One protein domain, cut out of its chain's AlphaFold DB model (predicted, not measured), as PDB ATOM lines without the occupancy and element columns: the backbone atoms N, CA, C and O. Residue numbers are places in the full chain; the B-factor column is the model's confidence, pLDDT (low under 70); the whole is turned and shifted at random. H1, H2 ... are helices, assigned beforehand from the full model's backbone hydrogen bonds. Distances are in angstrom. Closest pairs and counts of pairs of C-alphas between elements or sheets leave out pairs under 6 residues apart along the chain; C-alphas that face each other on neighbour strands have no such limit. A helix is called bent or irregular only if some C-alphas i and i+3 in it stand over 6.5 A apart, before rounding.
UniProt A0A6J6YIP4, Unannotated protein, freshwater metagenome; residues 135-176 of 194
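This is residues 135 to 176 of the 194 residues of the protein "Unannotated protein" of freshwater metagenome (UniProt A0A6J6YIP4). Three short helices pack together at wide angles: H2 and H3 meet at a corner to make an L, and H1 sits in the opening of the L, steeply turned to H2 and about perpendicular to H3. The three helix centres make a triangle, and the six residues 145 to 150 loop from the last turn of H1 to the first turn of H2. The printed part has 42 residues with three named helices, in the order H1, H2, H3, and no named strand, and its class is all helix. It is compact, with a radius of gyration of the C-alphas of 9.2 A, and the C-alphas span 26 by 22 by 13 A.

The longest helix by residues is H2, residues 151 to 161. It touches H1, residues 135 to 144, with 10 pairs of C-alphas within 8 A; the closest C-alphas are those of Lys 136 and Met 154, 5.3 A apart. The two run the same way at a steep tilt of 58 degrees. H2 touches H3, residues 165 to 174, only at the corner by their link, where the closest C-alphas, those of Leu 158 and Arg 165, are 5.7 A apart. Their lines are about perpendicular, at 79 degrees. H1 and H3 touch with 5 pairs of C-alphas within 8 A, the closest being those of Ala 142 and Leu 172, 6.8 A apart. Their lines are about perpendicular, at 81 degrees. In H1 and H3 every O i to N i+4 pair is within hydrogen-bond range, while in H2 it is 5 of 7.

H2 runs from C-alpha 151 at (142.637, 179.767, 160.996) to C-alpha 161, a length of 15.6 A. It is irregular: C-alphas 157 and 160 are 7.2 A apart, and its line is a rough one. H1 begins at C-alpha 135 at (149.136, 185.079, 161.200) and measures 14.0 A from first to last C-alpha. H3 measures 14.4 A and ends at C-alpha 174 at (158.971, 188.328, 168.210).

The two C-alphas farthest apart are those of Ala 147 and Ser 163, 26.1 A, each in a link between two helices. The C-alphas of Leu 135 and Gly 176, the first and last printed residues, are 12.6 A apart. The printed part has no cut. The link from H1 to H2 has 6 residues and is short but not tight; the link from H2 to H3 has 3 residues and is tight. The mean pLDDT of the printed part is 95.7, and no printed residue is under 70.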
ATOM      1  N   LEU A 135     149.014 185.536 159.822       95.44
ATOM      2  CA  LEU A 135     149.136 185.079 161.200       95.44
ATOM      3  C   LEU A 135     149.044 183.557 161.352       95.44
ATOM      4  O   LEU A 135     149.930 182.952 161.955       95.44
ATOM      5  N   LYS A 136     148.045 182.921 160.735       96.38
ATOM      6  CA  LYS A 136     147.883 181.459 160.776       96.38
ATOM      7  C   LYS A 136     149.103 180.698 160.277       96.38
ATOM      8  O   LYS A 136     149.509 179.710 160.878       96.38
ATOM      9  N   ASN A 137     149.734 181.193 159.212       95.94
ATOM     10  CA  ASN A 137     150.928 180.567 158.655       95.94
ATOM     11  C   ASN A 137     152.121 180.731 159.598       95.94
ATOM     12  O   ASN A 137     152.899 179.798 159.743       95.94
ATOM     13  N   VAL A 138     152.253 181.893 160.249       95.69
ATOM     14  CA  VAL A 138     153.309 182.131 161.244       95.69
ATOM     15  C   VAL A 138     153.162 181.174 162.422       95.69
ATOM     16  O   VAL A 138     154.125 180.500 162.769       95.69
ATOM     17  N   VAL A 139     151.966 181.072 163.006       96.69
ATOM     18  CA  VAL A 139     151.724 180.206 164.170       96.69
ATOM     19  C   VAL A 139     151.950 178.737 163.817       96.69
ATOM     20  O   VAL A 139     152.688 178.041 164.513       96.69
ATOM     21  N   VAL A 140     151.373 178.270 162.708       97.12
ATOM     22  CA  VAL A 140     151.515 176.877 162.263       97.12
ATOM     23  C   VAL A 140     152.972 176.547 161.949       97.12
ATOM     24  O   VAL A 140     153.456 175.491 162.357       97.12
ATOM     25  N   HIS A 141     153.701 177.448 161.293       96.31
ATOM     26  CA  HIS A 141     155.119 177.242 161.018       96.31
ATOM     27  C   HIS A 141     155.954 177.200 162.293       96.31
ATOM     28  O   HIS A 141     156.739 176.271 162.468       96.31
ATOM     29  N   ALA A 142     155.755 178.149 163.203       95.75
ATOM     30  CA  ALA A 142     156.537 178.224 164.428       95.75
ATOM     31  C   ALA A 142     156.321 177.010 165.347       95.75
ATOM     32  O   ALA A 142     157.255 176.597 166.027       95.75
ATOM     33  N   LEU A 143     155.116 176.427 165.360       95.25
ATOM     34  CA  LEU A 143     154.775 175.310 166.250       95.25
ATOM     35  C   LEU A 143     154.896 173.924 165.601       95.25
ATOM     36  O   LEU A 143     154.970 172.932 166.319       95.25
ATOM     37  N   THR A 144     154.898 173.826 164.266       95.62
ATOM     38  CA  THR A 144     154.880 172.523 163.564       95.62
ATOM     39  C   THR A 144     155.909 172.391 162.442       95.62
ATOM     40  O   THR A 144     156.012 171.333 161.828       95.62
ATOM     41  N   GLY A 145     156.628 173.461 162.095       94.56
ATOM     42  CA  GLY A 145     157.540 173.513 160.948       94.56
ATOM     43  C   GLY A 145     156.849 173.627 159.581       94.56
ATOM     44  O   GLY A 145     157.479 174.044 158.608       94.56
ATOM     45  N   ARG A 146     155.543 173.340 159.473       94.81
ATOM     46  CA  ARG A 146     154.799 173.418 158.203       94.81
ATOM     47  C   ARG A 146     154.677 174.852 157.701       94.81
ATOM     48  O   ARG A 146     154.387 175.768 158.454       94.81
ATOM     49  N   ALA A 147     154.827 175.057 156.395       92.56
ATOM     50  CA  ALA A 147     154.840 176.408 155.830       92.56
ATOM     51  C   ALA A 147     153.465 177.109 155.797       92.56
ATOM     52  O   ALA A 147     153.407 178.335 155.665       92.56
ATOM     53  N   ARG A 148     152.361 176.351 155.849       95.25
ATOM     54  CA  ARG A 148     150.990 176.863 155.725       95.25
ATOM     55  C   ARG A 148     150.045 176.182 156.700       95.25
ATOM     56  O   ARG A 148     150.235 175.010 157.023       95.25
ATOM     57  N   GLY A 149     148.997 176.909 157.072       95.44
ATOM     58  CA  GLY A 149     147.840 176.348 157.751       95.44
ATOM     59  C   GLY A 149     146.624 177.269 157.717       95.44
ATOM     60  O   GLY A 149     146.624 178.332 157.088       95.44
ATOM     61  N   THR A 150     145.566 176.815 158.366       98.06
ATOM     62  CA  THR A 150     144.248 177.450 158.417       98.06
ATOM     63  C   THR A 150     144.033 178.195 159.732       98.06
ATOM     64  O   THR A 150     144.742 177.977 160.713       98.06
ATOM     65  N   ASP A 151     143.033 179.079 159.764       98.19
ATOM     66  CA  ASP A 151     142.637 179.767 160.996       98.19
ATOM     67  C   ASP A 151     142.174 178.766 162.069       98.19
ATOM     68  O   ASP A 151     142.521 178.912 163.237       98.19
ATOM     69  N   LYS A 152     141.487 177.687 161.664       98.31
ATOM     70  CA  LYS A 152     141.097 176.590 162.560       98.31
ATOM     71  C   LYS A 152     142.316 175.908 163.183       98.31
ATOM     72  O   LYS A 152     142.405 175.836 164.402       98.31
ATOM     73  N   GLU A 153     143.276 175.476 162.365       98.19
ATOM     74  CA  GLU A 153     144.504 174.840 162.866       98.19
ATOM     75  C   GLU A 153     145.297 175.770 163.790       98.19
ATOM     76  O   GLU A 153     145.833 175.321 164.799       98.19
ATOM     77  N   MET A 154     145.375 177.064 163.464       98.12
ATOM     78  CA  MET A 154     145.988 178.056 164.345       98.12
ATOM     79  C   MET A 154     145.295 178.076 165.712       98.12
ATOM     80  O   MET A 154     145.979 178.050 166.733       98.12
ATOM     81  N   MET A 155     143.962 178.108 165.748       98.50
ATOM     82  CA  MET A 155     143.215 178.130 167.006       98.50
ATOM     83  C   MET A 155     143.352 176.822 167.794       98.50
ATOM     84  O   MET A 155     143.500 176.882 169.013       98.50
ATOM     85  N   ASP A 156     143.394 175.671 167.118       98.50
ATOM     86  CA  ASP A 156     143.629 174.365 167.746       98.50
ATOM     87  C   ASP A 156     145.033 174.303 168.384       98.50
ATOM     88  O   ASP A 156     145.184 173.900 169.536       98.50
ATOM     89  N   LEU A 157     146.064 174.788 167.681       98.31
ATOM     90  CA  LEU A 157     147.436 174.879 168.203       98.31
ATOM     91  C   LEU A 157     147.572 175.867 169.368       98.31
ATOM     92  O   LEU A 157     148.443 175.704 170.222       98.31
ATOM     93  N   LEU A 158     146.736 176.903 169.395       98.44
ATOM     94  CA  LEU A 158     146.720 177.896 170.464       98.44
ATOM     95  C   LEU A 158     145.888 177.456 171.678       98.44
ATOM     96  O   LEU A 158     146.005 178.087 172.727       98.44
ATOM     97  N   ALA A 159     145.092 176.386 171.586       98.44
ATOM     98  CA  ALA A 159     144.221 175.924 172.670       98.44
ATOM     99  C   ALA A 159     144.938 175.700 174.024       98.44
ATOM    100  O   ALA A 159     144.383 176.120 175.043       98.44
ATOM    101  N   PRO A 160     146.176 175.156 174.087       98.44
ATOM    102  CA  PRO A 160     146.918 175.024 175.347       98.44
ATOM    103  C   PRO A 160     147.253 176.359 176.031       98.44
ATOM    104  O   PRO A 160     147.542 176.387 177.224       98.44
ATOM    105  N   TYR A 161     147.211 177.470 175.293       97.88
ATOM    106  CA  TYR A 161     147.500 178.817 175.783       97.88
ATOM    107  C   TYR A 161     146.225 179.603 176.103       97.88
ATOM    108  O   TYR A 161     146.243 180.830 176.032       97.88
ATOM    109  N   ALA A 162     145.108 178.938 176.412       97.75
ATOM    110  CA  ALA A 162     143.857 179.602 176.772       97.75
ATOM    111  C   ALA A 162     144.070 180.702 177.833       97.75
ATOM    112  O   ALA A 162     144.861 180.552 178.765       97.75
ATOM    113  N   SER A 163     143.365 181.825 177.688       96.75
ATOM    114  CA  SER A 163     143.575 183.079 178.440       96.75
ATOM    115  C   SER A 163     144.873 183.838 178.108       96.75
ATOM    116  O   SER A 163     145.119 184.909 178.662       96.75
ATOM    117  N   GLN A 164     145.724 183.304 177.231       97.75
ATOM    118  CA  GLN A 164     147.030 183.852 176.843       97.75
ATOM    119  C   GLN A 164     147.315 183.710 175.337       97.75
ATOM    120  O   GLN A 164     148.451 183.928 174.908       97.75
ATOM    121  N   ARG A 165     146.321 183.351 174.510       98.19
ATOM    122  CA  ARG A 165     146.525 183.003 173.092       98.19
ATOM    123  C   ARG A 165     147.147 184.148 172.297       98.19
ATOM    124  O   ARG A 165     148.140 183.951 171.599       98.19
ATOM    125  N   GLY A 166     146.625 185.361 172.464       97.25
ATOM    126  CA  GLY A 166     147.169 186.576 171.853       97.25
ATOM    127  C   GLY A 166     148.606 186.881 172.286       97.25
ATOM    128  O   GLY A 166     149.432 187.316 171.479       97.25
ATOM    129  N   ARG A 167     148.944 186.609 173.551       97.25
ATOM    130  CA  ARG A 167     150.307 186.760 174.075       97.25
ATOM    131  C   ARG A 167     151.261 185.718 173.504       97.25
ATOM    132  O   ARG A 167     152.368 186.088 173.119       97.25
ATOM    133  N   ALA A 168     150.839 184.460 173.406       96.75
ATOM    134  CA  ALA A 168     151.613 183.412 172.747       96.75
ATOM    135  C   ALA A 168     151.908 183.800 171.290       96.75
ATOM    136  O   ALA A 168     153.064 183.810 170.879       96.75
ATOM    137  N   VAL A 169     150.889 184.251 170.552       96.69
ATOM    138  CA  VAL A 169     151.037 184.794 169.193       96.69
ATOM    139  C   VAL A 169     152.077 185.916 169.127       96.69
ATOM    140  O   VAL A 169     152.959 185.885 168.270       96.69
ATOM    141  N   ALA A 170     152.005 186.905 170.021       95.44
ATOM    142  CA  ALA A 170     152.945 188.023 170.014       95.44
ATOM    143  C   ALA A 170     154.392 187.569 170.272       95.44
ATOM    144  O   ALA A 170     155.314 188.061 169.624       95.44
ATOM    145  N   LEU A 171     154.597 186.599 171.167       95.31
ATOM    146  CA  LEU A 171     155.916 186.017 171.424       95.31
ATOM    147  C   LEU A 171     156.443 185.227 170.219       95.31
ATOM    148  O   LEU A 171     157.618 185.358 169.884       95.31
ATOM    149  N   LEU A 172     155.587 184.471 169.523       94.31
ATOM    150  CA  LEU A 172     155.969 183.759 168.297       94.31
ATOM    151  C   LEU A 172     156.397 184.730 167.188       94.31
ATOM    152  O   LEU A 172     157.391 184.484 166.506       94.31
ATOM    153  N   LEU A 173     155.692 185.857 167.042       92.31
ATOM    154  CA  LEU A 173     156.058 186.916 166.097       92.31
ATOM    155  C   LEU A 173     157.409 187.563 166.447       92.31
ATOM    156  O   LEU A 173     158.199 187.836 165.546       92.31
ATOM    157  N   LEU A 174     157.695 187.773 167.737       91.81
ATOM    158  CA  LEU A 174     158.971 188.328 168.210       91.81
ATOM    159  C   LEU A 174     160.146 187.355 168.072       91.81
ATOM    160  O   LEU A 174     161.269 187.796 167.848       91.81
ATOM    161  N   ASN A 175     159.899 186.046 168.170       86.56
ATOM    162  CA  ASN A 175     160.926 185.017 167.990       86.56
ATOM    163  C   ASN A 175     161.501 184.986 166.557       86.56
ATOM    164  O   ASN A 175     162.527 184.361 166.313       86.56
ATOM    165  N   GLY A 176     160.850 185.642 165.589       74.06
ATOM    166  CA  GLY A 176     161.370 185.775 164.226       74.06
ATOM    167  C   GLY A 176     161.202 184.528 163.351       74.06
ATOM    168  O   GLY A 176     161.743 184.489 162.247       74.06
TER     169      GLY A 176